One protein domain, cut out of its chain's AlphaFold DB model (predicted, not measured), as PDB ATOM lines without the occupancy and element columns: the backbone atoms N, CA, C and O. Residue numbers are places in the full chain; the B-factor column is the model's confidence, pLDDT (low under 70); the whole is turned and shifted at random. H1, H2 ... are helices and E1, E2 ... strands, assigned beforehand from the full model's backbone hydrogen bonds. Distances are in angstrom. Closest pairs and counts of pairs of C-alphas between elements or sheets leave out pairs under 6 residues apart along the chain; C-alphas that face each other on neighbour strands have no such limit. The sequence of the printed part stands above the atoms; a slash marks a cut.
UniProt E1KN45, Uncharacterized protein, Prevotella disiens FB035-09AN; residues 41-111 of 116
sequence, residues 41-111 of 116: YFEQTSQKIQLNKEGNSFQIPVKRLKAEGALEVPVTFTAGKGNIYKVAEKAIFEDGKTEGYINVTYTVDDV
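This is residues 41 to 111 of the 116 residues of an uncharacterized protein of Prevotella disiens FB035-09AN (UniProt E1KN45). One narrow, twisted and curled sheet of four antiparallel strands makes the body, with E4 and E3 in its middle, E1 along one edge and the short E2 along the other. Residues 41 to 56, with no named element, make a wide loop out from the E1 edge, their C-alphas 10 to 19 A from the mean of all C-alphas, and the one-turn helix H1 stands at one end of the long axis, just after E4. The printed part has 71 residues, with four named strands and one named helix in the order E1 E2 E3 E4 H1, and the sheet runs E1 E4 E3 E2. The class is mostly strand, with under half of the residues in named elements. The whole is elongated, 40 by 24 by 22 A, and only just loose, close to compact, with a radius of gyration of the C-alphas of 13.5 A.

Residues 41 to 42 pair, antiparallel, with residues 62 to 63 of E1, which is residues 57 to 63. E1, an edge strand, is the antiparallel neighbour of E4, residues 99 to 106, at 154 degrees; N 60 and O 102 are within hydrogen-bond range at 2.9 A. E2, residues 71 to 74, is the other edge strand, apart from E1. It forms a hairpin with E3, residues 85 to 93, antiparallel at 148 degrees, with N 73 and O 91 at 2.9 A. E3 bends by 64 degrees at residue 89, and residues 89 to 93 face E2. E3 and E4 form a hairpin, antiparallel at 162 degrees, with N 88 and O 103 at 2.9 A. E2 E3 E4 are a meander, each strand the antiparallel neighbour of the one before; E1 to E4 are a Greek key, this meander with E1 as the antiparallel neighbour of E4. The sheet is only just strongly twisted, its C-alphas up to 4.3 A off the best plane. H1, residues 108 to 111, is not on the sheet and is too short for an O i to N i+4 pair; its one O i to N i+3 pair is within range.

E1 begins at C-alpha 57, (30.263, -35.208, 32.135), and is 19.8 A long. E2 measures 10.0 A, E3 21.6 A and E4 22.6 A, from first to last C-alpha. E4 ends at C-alpha 106, (25.433, -31.751, 32.687). H1, 5.3 A long, ends at C-alpha 111, (20.112, -33.866, 38.570).

The two C-alphas farthest apart, those of Glu 68 and Asp 109, are 40.5 A apart. The printed part has no cut. The links E3 to E4 and E4 to H1 are tight, the other two short, and there is no long link. The mean pLDDT of the printed part is 87.8, and residue 111 alone is under 70.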
ATOM      1  N   TYR A  41      28.473 -45.956  13.641       87.12
ATOM      2  CA  TYR A  41      27.250 -46.485  14.229       87.12
ATOM      3  C   TYR A  41      27.249 -46.410  15.756       87.12
ATOM      4  O   TYR A  41      28.294 -46.364  16.406       87.12
ATOM      5  N   PHE A  42      26.050 -46.434  16.331       85.38
ATOM      6  CA  PHE A  42      25.845 -46.623  17.765       85.38
ATOM      7  C   PHE A  42      25.751 -48.110  18.096       85.38
ATOM      8  O   PHE A  42      25.264 -48.903  17.286       85.38
ATOM      9  N   GLU A  43      26.154 -48.491  19.307       80.75
ATOM     10  CA  GLU A  43      25.825 -49.823  19.810       80.75
ATOM     11  C   GLU A  43      24.305 -50.025  19.839       80.75
ATOM     12  O   GLU A  43      23.552 -49.139  20.241       80.75
ATOM     13  N   GLN A  44      23.845 -51.209  19.431       72.19
ATOM     14  CA  GLN A  44      22.410 -51.513  19.387       72.19
ATOM     15  C   GLN A  44      21.826 -51.902  20.751       72.19
ATOM     16  O   GLN A  44      20.616 -52.059  20.897       72.19
ATOM     17  N   THR A  45      22.671 -52.053  21.768       78.25
ATOM     18  CA  THR A  45      22.243 -52.317  23.139       78.25
ATOM     19  C   THR A  45      21.958 -51.019  23.872       78.25
ATOM     20  O   THR A  45      22.806 -50.132  23.926       78.25
ATOM     21  N   SER A  46      20.785 -50.931  24.503       75.06
ATOM     22  CA  SER A  46      20.427 -49.800  25.358       75.06
ATOM     23  C   SER A  46      21.469 -49.594  26.457       75.06
ATOM     24  O   SER A  46      21.648 -50.452  27.323       75.06
ATOM     25  N   GLN A  47      22.122 -48.436  26.449       73.81
ATOM     26  CA  GLN A  47      23.114 -48.077  27.455       73.81
ATOM     27  C   GLN A  47      22.448 -47.378  28.644       73.81
ATOM     28  O   GLN A  47      21.613 -46.488  28.482       73.81
ATOM     29  N   LYS A  48      22.824 -47.780  29.860       82.44
ATOM     30  CA  LYS A  48      22.461 -47.077  31.096       82.44
ATOM     31  C   LYS A  48      23.700 -46.379  31.626       82.44
ATOM     32  O   LYS A  48      24.680 -47.042  31.950       82.44
ATOM     33  N   ILE A  49      23.636 -45.059  31.748       82.19
ATOM     34  CA  ILE A  49      24.738 -44.249  32.265       82.19
ATOM     35  C   ILE A  49      24.387 -43.828  33.688       82.19
ATOM     36  O   ILE A  49      23.352 -43.207  33.923       82.19
ATOM     37  N   GLN A  50      25.232 -44.205  34.647       81.44
ATOM     38  CA  GLN A  50      25.102 -43.741  36.025       81.44
ATOM     39  C   GLN A  50      25.784 -42.381  36.151       81.44
ATOM     40  O   GLN A  50      26.982 -42.258  35.902       81.44
ATOM     41  N   LEU A  51      25.020 -41.362  36.540       81.31
ATOM     42  CA  LEU A  51      25.567 -40.033  36.784       81.31
ATOM     43  C   LEU A  51      26.238 -39.994  38.156       81.31
ATOM     44  O   LEU A  51      25.645 -40.388  39.164       81.31
ATOM     45  N   ASN A  52      27.466 -39.483  38.201       73.81
ATOM     46  CA  ASN A  52      28.155 -39.218  39.456       73.81
ATOM     47  C   ASN A  52      27.774 -37.813  39.958       73.81
ATOM     48  O   ASN A  52      27.758 -36.858  39.182       73.81
ATOM     49  N   LYS A  53      27.500 -37.679  41.261       70.19
ATOM     50  CA  LYS A  53      27.247 -36.389  41.928       70.19
ATOM     51  C   LYS A  53      28.475 -35.474  41.955       70.19
ATOM     52  O   LYS A  53      28.322 -34.273  42.124       70.19
ATOM     53  N   GLU A  54      29.667 -36.036  41.805       75.56
ATOM     54  CA  GLU A  54      30.934 -35.300  41.737       75.56
ATOM     55  C   GLU A  54      31.372 -35.039  40.287       75.56
ATOM     56  O   GLU A  54      32.275 -34.243  40.043       75.56
ATOM     57  N   GLY A  55      30.731 -35.702  39.320       76.75
ATOM     58  CA  GLY A  55      31.001 -35.541  37.895       76.75
ATOM     59  C   GLY A  55      30.058 -34.536  37.239       76.75
ATOM     60  O   GLY A  55      28.947 -34.306  37.707       76.75
ATOM     61  N   ASN A  56      30.491 -33.968  36.117       88.56
ATOM     62  CA  ASN A  56      29.705 -33.058  35.277       88.56
ATOM     63  C   ASN A  56      29.689 -33.487  33.800       88.56
ATOM     64  O   ASN A  56      29.251 -32.726  32.935       88.56
ATOM     65  N   SER A  57      30.189 -34.688  33.496       91.06
ATOM     66  CA  SER A  57      30.263 -35.208  32.135       91.06
ATOM     67  C   SER A  57      30.280 -36.728  32.074       91.06
ATOM     68  O   SER A  57      30.732 -37.389  33.008       91.06
ATOM     69  N   PHE A  58      29.860 -37.270  30.937       90.88
ATOM     70  CA  PHE A  58      30.040 -38.667  30.558       90.88
ATOM     71  C   PHE A  58      30.276 -38.775  29.048       90.88
ATOM     72  O   PHE A  58      29.999 -37.844  28.292       90.88
ATOM     73  N   GLN A  59      30.778 -39.925  28.607       92.50
ATOM     74  CA  GLN A  59      31.036 -40.204  27.197       92.50
ATOM     75  C   GLN A  59      30.085 -41.285  26.688       92.50
ATOM     76  O   GLN A  59      29.849 -42.278  27.375       92.50
ATOM     77  N   ILE A  60      29.551 -41.083  25.483       90.94
ATOM     78  CA  ILE A  60      28.789 -42.098  24.750       90.94
ATOM     79  C   ILE A  60      29.710 -42.664  23.662       90.94
ATOM     80  O   ILE A  60      30.179 -41.882  22.826       90.94
ATOM     81  N   PRO A  61      29.985 -43.978  23.650       91.88
ATOM     82  CA  PRO A  61      30.809 -44.588  22.621       91.88
ATOM     83  C   PRO A  61      30.042 -44.696  21.297       91.88
ATOM     84  O   PRO A  61      28.863 -45.057  21.252       91.88
ATOM     85  N   VAL A  62      30.750 -44.423  20.209       91.50
ATOM     86  CA  VAL A  62      30.339 -44.695  18.829       91.50
ATOM     87  C   VAL A  62      31.412 -45.535  18.154       91.50
ATOM     88  O   VAL A  62      32.597 -45.411  18.462       91.50
ATOM     89  N   LYS A  63      31.010 -46.405  17.232       91.31
ATOM     90  CA  LYS A  63      31.904 -47.382  16.612       91.31
ATOM     91  C   LYS A  63      32.002 -47.189  15.108       91.31
ATOM     92  O   LYS A  63      31.095 -46.654  14.476       91.31
ATOM     93  N   ARG A  64      33.115 -47.638  14.539       88.50
ATOM     94  CA  ARG A  64      33.361 -47.756  13.096       88.50
ATOM     95  C   ARG A  64      34.110 -49.056  12.820       88.50
ATOM     96  O   ARG A  64      34.890 -49.500  13.658       88.50
ATOM     97  N   LEU A  65      33.918 -49.646  11.642       85.31
ATOM     98  CA  LEU A  65      34.601 -50.896  11.282       85.31
ATOM     99  C   LEU A  65      36.097 -50.714  11.005       85.31
ATOM    100  O   LEU A  65      36.897 -51.600  11.294       85.31
ATOM    101  N   LYS A  66      36.480 -49.568  10.431       84.81
ATOM    102  CA  LYS A  66      37.847 -49.299   9.976       84.81
ATOM    103  C   LYS A  66      38.501 -48.214  10.812       84.81
ATOM    104  O   LYS A  66      37.939 -47.140  10.986       84.81
ATOM    105  N   ALA A  67      39.713 -48.483  11.278       87.94
ATOM    106  CA  ALA A  67      40.499 -47.592  12.126       87.94
ATOM    107  C   ALA A  67      41.369 -46.591  11.336       87.94
ATOM    108  O   ALA A  67      42.397 -46.133  11.824       87.94
ATOM    109  N   GLU A  68      40.993 -46.300  10.092       86.38
ATOM    110  CA  GLU A  68      41.802 -45.534   9.145       86.38
ATOM    111  C   GLU A  68      41.680 -44.032   9.426       86.38
ATOM    112  O   GLU A  68      40.605 -43.452   9.252       86.38
ATOM    113  N   GLY A  69      42.777 -43.403   9.857       87.88
ATOM    114  CA  GLY A  69      42.849 -41.963  10.083       87.88
ATOM    115  C   GLY A  69      42.050 -41.485  11.297       87.88
ATOM    116  O   GLY A  69      41.135 -42.156  11.788       87.88
ATOM    117  N   ALA A  70      42.372 -40.281  11.764       92.69
ATOM    118  CA  ALA A  70      41.493 -39.546  12.666       92.69
ATOM    119  C   ALA A  70      40.220 -39.111  11.918       92.69
ATOM    120  O   ALA A  70      40.278 -38.743  10.741       92.69
ATOM    121  N   LEU A  71      39.070 -39.154  12.592       92.12
ATOM    122  CA  LEU A  71      37.769 -38.835  12.000       92.12
ATOM    123  C   LEU A  71      36.891 -38.066  12.991       92.12
ATOM    124  O   LEU A  71      36.709 -38.481  14.132       92.12
ATOM    125  N   GLU A  72      36.279 -36.981  12.520       94.19
ATOM    126  CA  GLU A  72      35.230 -36.265  13.244       94.19
ATOM    127  C   GLU A  72      33.877 -36.504  12.573       94.19
ATOM    128  O   GLU A  72      33.704 -36.236  11.382       94.19
ATOM    129  N   VAL A  73      32.902 -36.989  13.341       92.25
ATOM    130  CA  VAL A  73      31.561 -37.313  12.838       92.25
ATOM    131  C   VAL A  73      30.551 -36.331  13.421       92.25
ATOM    132  O   VAL A  73      30.415 -36.294  14.642       92.25
ATOM    133  N   PRO A  74      29.827 -35.547  12.602       94.56
ATOM    134  CA  PRO A  74      28.771 -34.667  13.092       94.56
ATOM    135  C   PRO A  74      27.666 -35.438  13.822       94.56
ATOM    136  O   PRO A  74      27.201 -36.478  13.352       94.56
ATOM    137  N   VAL A  75      27.214 -34.899  14.950       93.62
ATOM    138  CA  VAL A  75      26.174 -35.470  15.809       93.62
ATOM    139  C   VAL A  75      25.012 -34.493  15.886       93.62
ATOM    140  O   VAL A  75      25.186 -33.316  16.188       93.62
ATOM    141  N   THR A  76      23.803 -34.995  15.645       93.75
ATOM    142  CA  THR A  76      22.572 -34.247  15.918       93.75
ATOM    143  C   THR A  76      21.986 -34.722  17.236       93.75
ATOM    144  O   THR A  76      21.771 -35.918  17.426       93.75
ATOM    145  N   PHE A  77      21.706 -33.784  18.136       93.75
ATOM    146  CA  PHE A  77      21.041 -34.059  19.403       93.75
ATOM    147  C   PHE A  77      19.657 -33.413  19.429       93.75
ATOM    148  O   PHE A  77      19.521 -32.204  19.249       93.75
ATOM    149  N   THR A  78      18.635 -34.222  19.705       94.38
ATOM    150  CA  THR A  78      17.258 -33.754  19.886       94.38
ATOM    151  C   THR A  78      16.898 -33.846  21.361       94.38
ATOM    152  O   THR A  78      16.755 -34.937  21.910       94.38
ATOM    153  N   ALA A  79      16.751 -32.692  22.009       91.06
ATOM    154  CA  ALA A  79      16.432 -32.619  23.427       91.06
ATOM    155  C   ALA A  79      14.973 -33.015  23.709       91.06
ATOM    156  O   ALA A  79      14.040 -32.504  23.086       91.06
ATOM    157  N   GLY A  80      14.775 -33.886  24.698       88.69
ATOM    158  CA  GLY A  80      13.465 -34.130  25.299       88.69
ATOM    159  C   GLY A  80      13.047 -33.012  26.263       88.69
ATOM    160  O   GLY A  80      13.838 -32.140  26.631       88.69
ATOM    161  N   LYS A  81      11.787 -33.047  26.716       86.94
ATOM    162  CA  LYS A  81      11.297 -32.146  27.772       86.94
ATOM    163  C   LYS A  81      12.117 -32.357  29.052       86.94
ATOM    164  O   LYS A  81      12.342 -33.496  29.437       86.94
ATOM    165  N   GLY A  82      12.535 -31.269  29.702       83.75
ATOM    166  CA  GLY A  82      13.337 -31.339  30.932       83.75
ATOM    167  C   GLY A  82      14.816 -31.669  30.708       83.75
ATOM    168  O   GLY A  82      15.509 -31.991  31.664       83.75
ATOM    169  N   ASN A  83      15.320 -31.596  29.468       86.75
ATOM    170  CA  ASN A  83      16.720 -31.889  29.170       86.75
ATOM    171  C   ASN A  83      17.700 -30.995  29.951       86.75
ATOM    172  O   ASN A  83      17.646 -29.770  29.855       86.75
ATOM    173  N   ILE A  84      18.658 -31.639  30.619       87.38
ATOM    174  CA  ILE A  84      19.750 -31.003  31.374       87.38
ATOM    175  C   ILE A  84      21.118 -31.183  30.697       87.38
ATOM    176  O   ILE A  84      22.136 -30.703  31.198       87.38
ATOM    177  N   TYR A  85      21.161 -31.906  29.575       91.00
ATOM    178  CA  TYR A  85      22.398 -32.317  28.924       91.00
ATOM    179  C   TYR A  85      22.808 -31.347  27.818       91.00
ATOM    180  O   TYR A  85      21.982 -30.911  27.009       91.00
ATOM    181  N   LYS A  86      24.108 -31.068  27.737       93.19
ATOM    182  CA  LYS A  86      24.752 -30.438  26.581       93.19
ATOM    183  C   LYS A  86      25.616 -31.481  25.888       93.19
ATOM    184  O   LYS A  86      26.568 -31.987  26.482       93.19
ATOM    185  N   VAL A  87      25.267 -31.800  24.650       95.38
ATOM    186  CA  VAL A  87      25.922 -32.832  23.840       95.38
ATOM    187  C   VAL A  87      26.879 -32.163  22.862       95.38
ATOM    188  O   VAL A  87      26.515 -31.169  22.235       95.38
ATOM    189  N   ALA A  88      28.100 -32.684  22.743       96.25
ATOM    190  CA  ALA A  88      29.052 -32.224  21.742       96.25
ATOM    191  C   ALA A  88      28.505 -32.450  20.322       96.25
ATOM    192  O   ALA A  88      27.941 -33.498  20.020       96.25
ATOM    193  N   GLU A  89      28.724 -31.482  19.434       95.88
ATOM    194  CA  GLU A  89      28.242 -31.521  18.042       95.88
ATOM    195  C   GLU A  89      28.993 -32.532  17.169       95.88
ATOM    196  O   GLU A  89      28.636 -32.743  16.010       95.88
ATOM    197  N   LYS A  90      30.056 -33.143  17.700       95.19
ATOM    198  CA  LYS A  90      30.869 -34.126  16.993       95.19
ATOM    199  C   LYS A  90      31.259 -35.280  17.902       95.19
ATOM    200  O   LYS A  90      31.541 -35.082  19.085       95.19
ATOM    201  N   ALA A  91      31.333 -36.466  17.312       95.19
ATOM    202  CA  ALA A  91      32.058 -37.596  17.861       95.19
ATOM    203  C   ALA A  91      33.484 -37.609  17.305       95.19
ATOM    204  O   ALA A  91      33.674 -37.392  16.104       95.19
ATOM    205  N   ILE A  92      34.467 -37.882  18.159       94.88
ATOM    206  CA  ILE A  92      35.883 -37.875  17.777       94.88
ATOM    207  C   ILE A  92      36.419 -39.303  17.783       94.88
ATOM    208  O   ILE A  92      36.283 -40.013  18.782       94.88
ATOM    209  N   PHE A  93      37.039 -39.697  16.673       94.25
ATOM    210  CA  PHE A  93      37.820 -40.918  16.526       94.25
ATOM    211  C   PHE A  93      39.284 -40.540  16.336       94.25
ATOM    212  O   PHE A  93      39.641 -39.885  15.356       94.25
ATOM    213  N   GLU A  94      40.130 -40.993  17.251       94.69
ATOM    214  CA  GLU A  94      41.577 -40.886  17.096       94.69
ATOM    215  C   GLU A  94      42.080 -41.833  15.995       94.69
ATOM    216  O   GLU A  94      41.444 -42.846  15.668       94.69
ATOM    217  N   ASP A  95      43.247 -41.519  15.433       94.06
ATOM    218  CA  ASP A  95      43.886 -42.380  14.440       94.06
ATOM    219  C   ASP A  95      44.151 -43.784  15.011       94.06
ATOM    220  O   ASP A  95      44.546 -43.954  16.170       94.06
ATOM    221  N   GLY A  96      43.869 -44.815  14.217       91.75
ATOM    222  CA  GLY A  96      44.002 -46.205  14.650       91.75
ATOM    223  C   GLY A  96      42.938 -46.687  15.648       91.75
ATOM    224  O   GLY A  96      43.063 -47.805  16.154       91.75
ATOM    225  N   LYS A  97      41.874 -45.916  15.932       92.25
ATOM    226  CA  LYS A  97      40.777 -46.341  16.827       92.25
ATOM    227  C   LYS A  97      39.480 -46.654  16.086       92.25
ATOM    228  O   LYS A  97      39.024 -45.870  15.260       92.25
ATOM    229  N   THR A  98      38.849 -47.778  16.419       90.25
ATOM    230  CA  THR A  98      37.492 -48.146  15.962       90.25
ATOM    231  C   THR A  98      36.384 -47.631  16.879       90.25
ATOM    232  O   THR A  98      35.218 -47.659  16.500       90.25
ATOM    233  N   GLU A  99      36.743 -47.132  18.060       93.12
ATOM    234  CA  GLU A  99      35.837 -46.514  19.022       93.12
ATOM    235  C   GLU A  99      36.163 -45.025  19.146       93.12
ATOM    236  O   GLU A  99      37.331 -44.639  19.250       93.12
ATOM    237  N   GLY A 100      35.122 -44.206  19.090       93.75
ATOM    238  CA  GLY A 100      35.165 -42.769  19.297       93.75
ATOM    239  C   GLY A 100      34.113 -42.357  20.316       93.75
ATOM    240  O   GLY A 100      33.262 -43.160  20.706       93.75
ATOM    241  N   TYR A 101      34.151 -41.099  20.745       95.12
ATOM    242  CA  TYR A 101      33.305 -40.637  21.845       95.12
ATOM    243  C   TYR A 101      32.544 -39.367  21.511       95.12
ATOM    244  O   TYR A 101      33.093 -38.414  20.954       95.12
ATOM    245  N   ILE A 102      31.282 -39.345  21.932       95.06
ATOM    246  CA  ILE A 102      30.478 -38.133  22.057       95.06
ATOM    247  C   ILE A 102      30.569 -37.689  23.509       95.06
ATOM    248  O   ILE A 102      30.182 -38.432  24.414       95.06
ATOM    249  N   ASN A 103      31.066 -36.479  23.741       94.94
ATOM    250  CA  ASN A 103      31.111 -35.924  25.085       94.94
ATOM    251  C   ASN A 103      29.762 -35.293  25.445       94.94
ATOM    252  O   ASN A 103      29.223 -34.481  24.688       94.94
ATOM    253  N   VAL A 104      29.236 -35.635  26.615       93.56
ATOM    254  CA  VAL A 104      28.001 -35.066  27.153       93.56
ATOM    255  C   VAL A 104      28.305 -34.444  28.501       93.56
ATOM    256  O   VAL A 104      28.918 -35.072  29.357       93.56
ATOM    257  N   THR A 105      27.857 -33.212  28.700       93.38
ATOM    258  CA  THR A 105      28.014 -32.485  29.963       93.38
ATOM    259  C   THR A 105      26.658 -32.191  30.591       93.38
ATOM    260  O   THR A 105      25.646 -32.106  29.893       93.38
ATOM    261  N   TYR A 106      26.633 -32.055  31.912       89.94
ATOM    262  CA  TYR A 106      25.433 -31.751  32.687       89.94
ATOM    263  C   TYR A 106      25.782 -30.918  33.922       89.94
ATOM    264  O   TYR A 106      26.914 -30.939  34.410       89.94
ATOM    265  N   THR A 107      24.792 -30.201  34.449       83.38
ATOM    266  CA  THR A 107      24.917 -29.462  35.710       83.38
ATOM    267  C   THR A 107      24.335 -30.297  36.849       83.38
ATOM    268  O   THR A 107      23.171 -30.687  36.818       83.38
ATOM    269  N   VAL A 108      25.151 -30.579  37.870       74.62
ATOM    270  CA  VAL A 108      24.790 -31.462  38.997       74.62
ATOM    271  C   VAL A 108      23.550 -30.970  39.754       74.62
ATOM    272  O   VAL A 108      22.741 -31.785  40.200       74.62
ATOM    273  N   ASP A 109      23.364 -29.653  39.865       77.12
ATOM    274  CA  ASP A 109      22.219 -29.055  40.564       77.12
ATOM    275  C   ASP A 109      20.871 -29.379  39.908       77.12
ATOM    276  O   ASP A 109      19.837 -29.382  40.582       77.12
ATOM    277  N   ASP A 110      20.869 -29.708  38.616       71.31
ATOM    278  CA  ASP A 110      19.653 -30.074  37.893       71.31
ATOM    279  C   ASP A 110      19.328 -31.571  38.012       71.31
ATOM    280  O   ASP A 110      18.165 -31.954  37.898       71.31
ATOM    281  N   VAL A 111      20.306 -32.414  38.368       69.19
ATOM    282  CA  VAL A 111      20.112 -33.866  38.570       69.19
ATOM    283  C   VAL A 111      19.217 -34.158  39.785       69.19
ATOM    284  O   VAL A 111      18.544 -35.184  39.836       69.19
TER     285      VAL A 111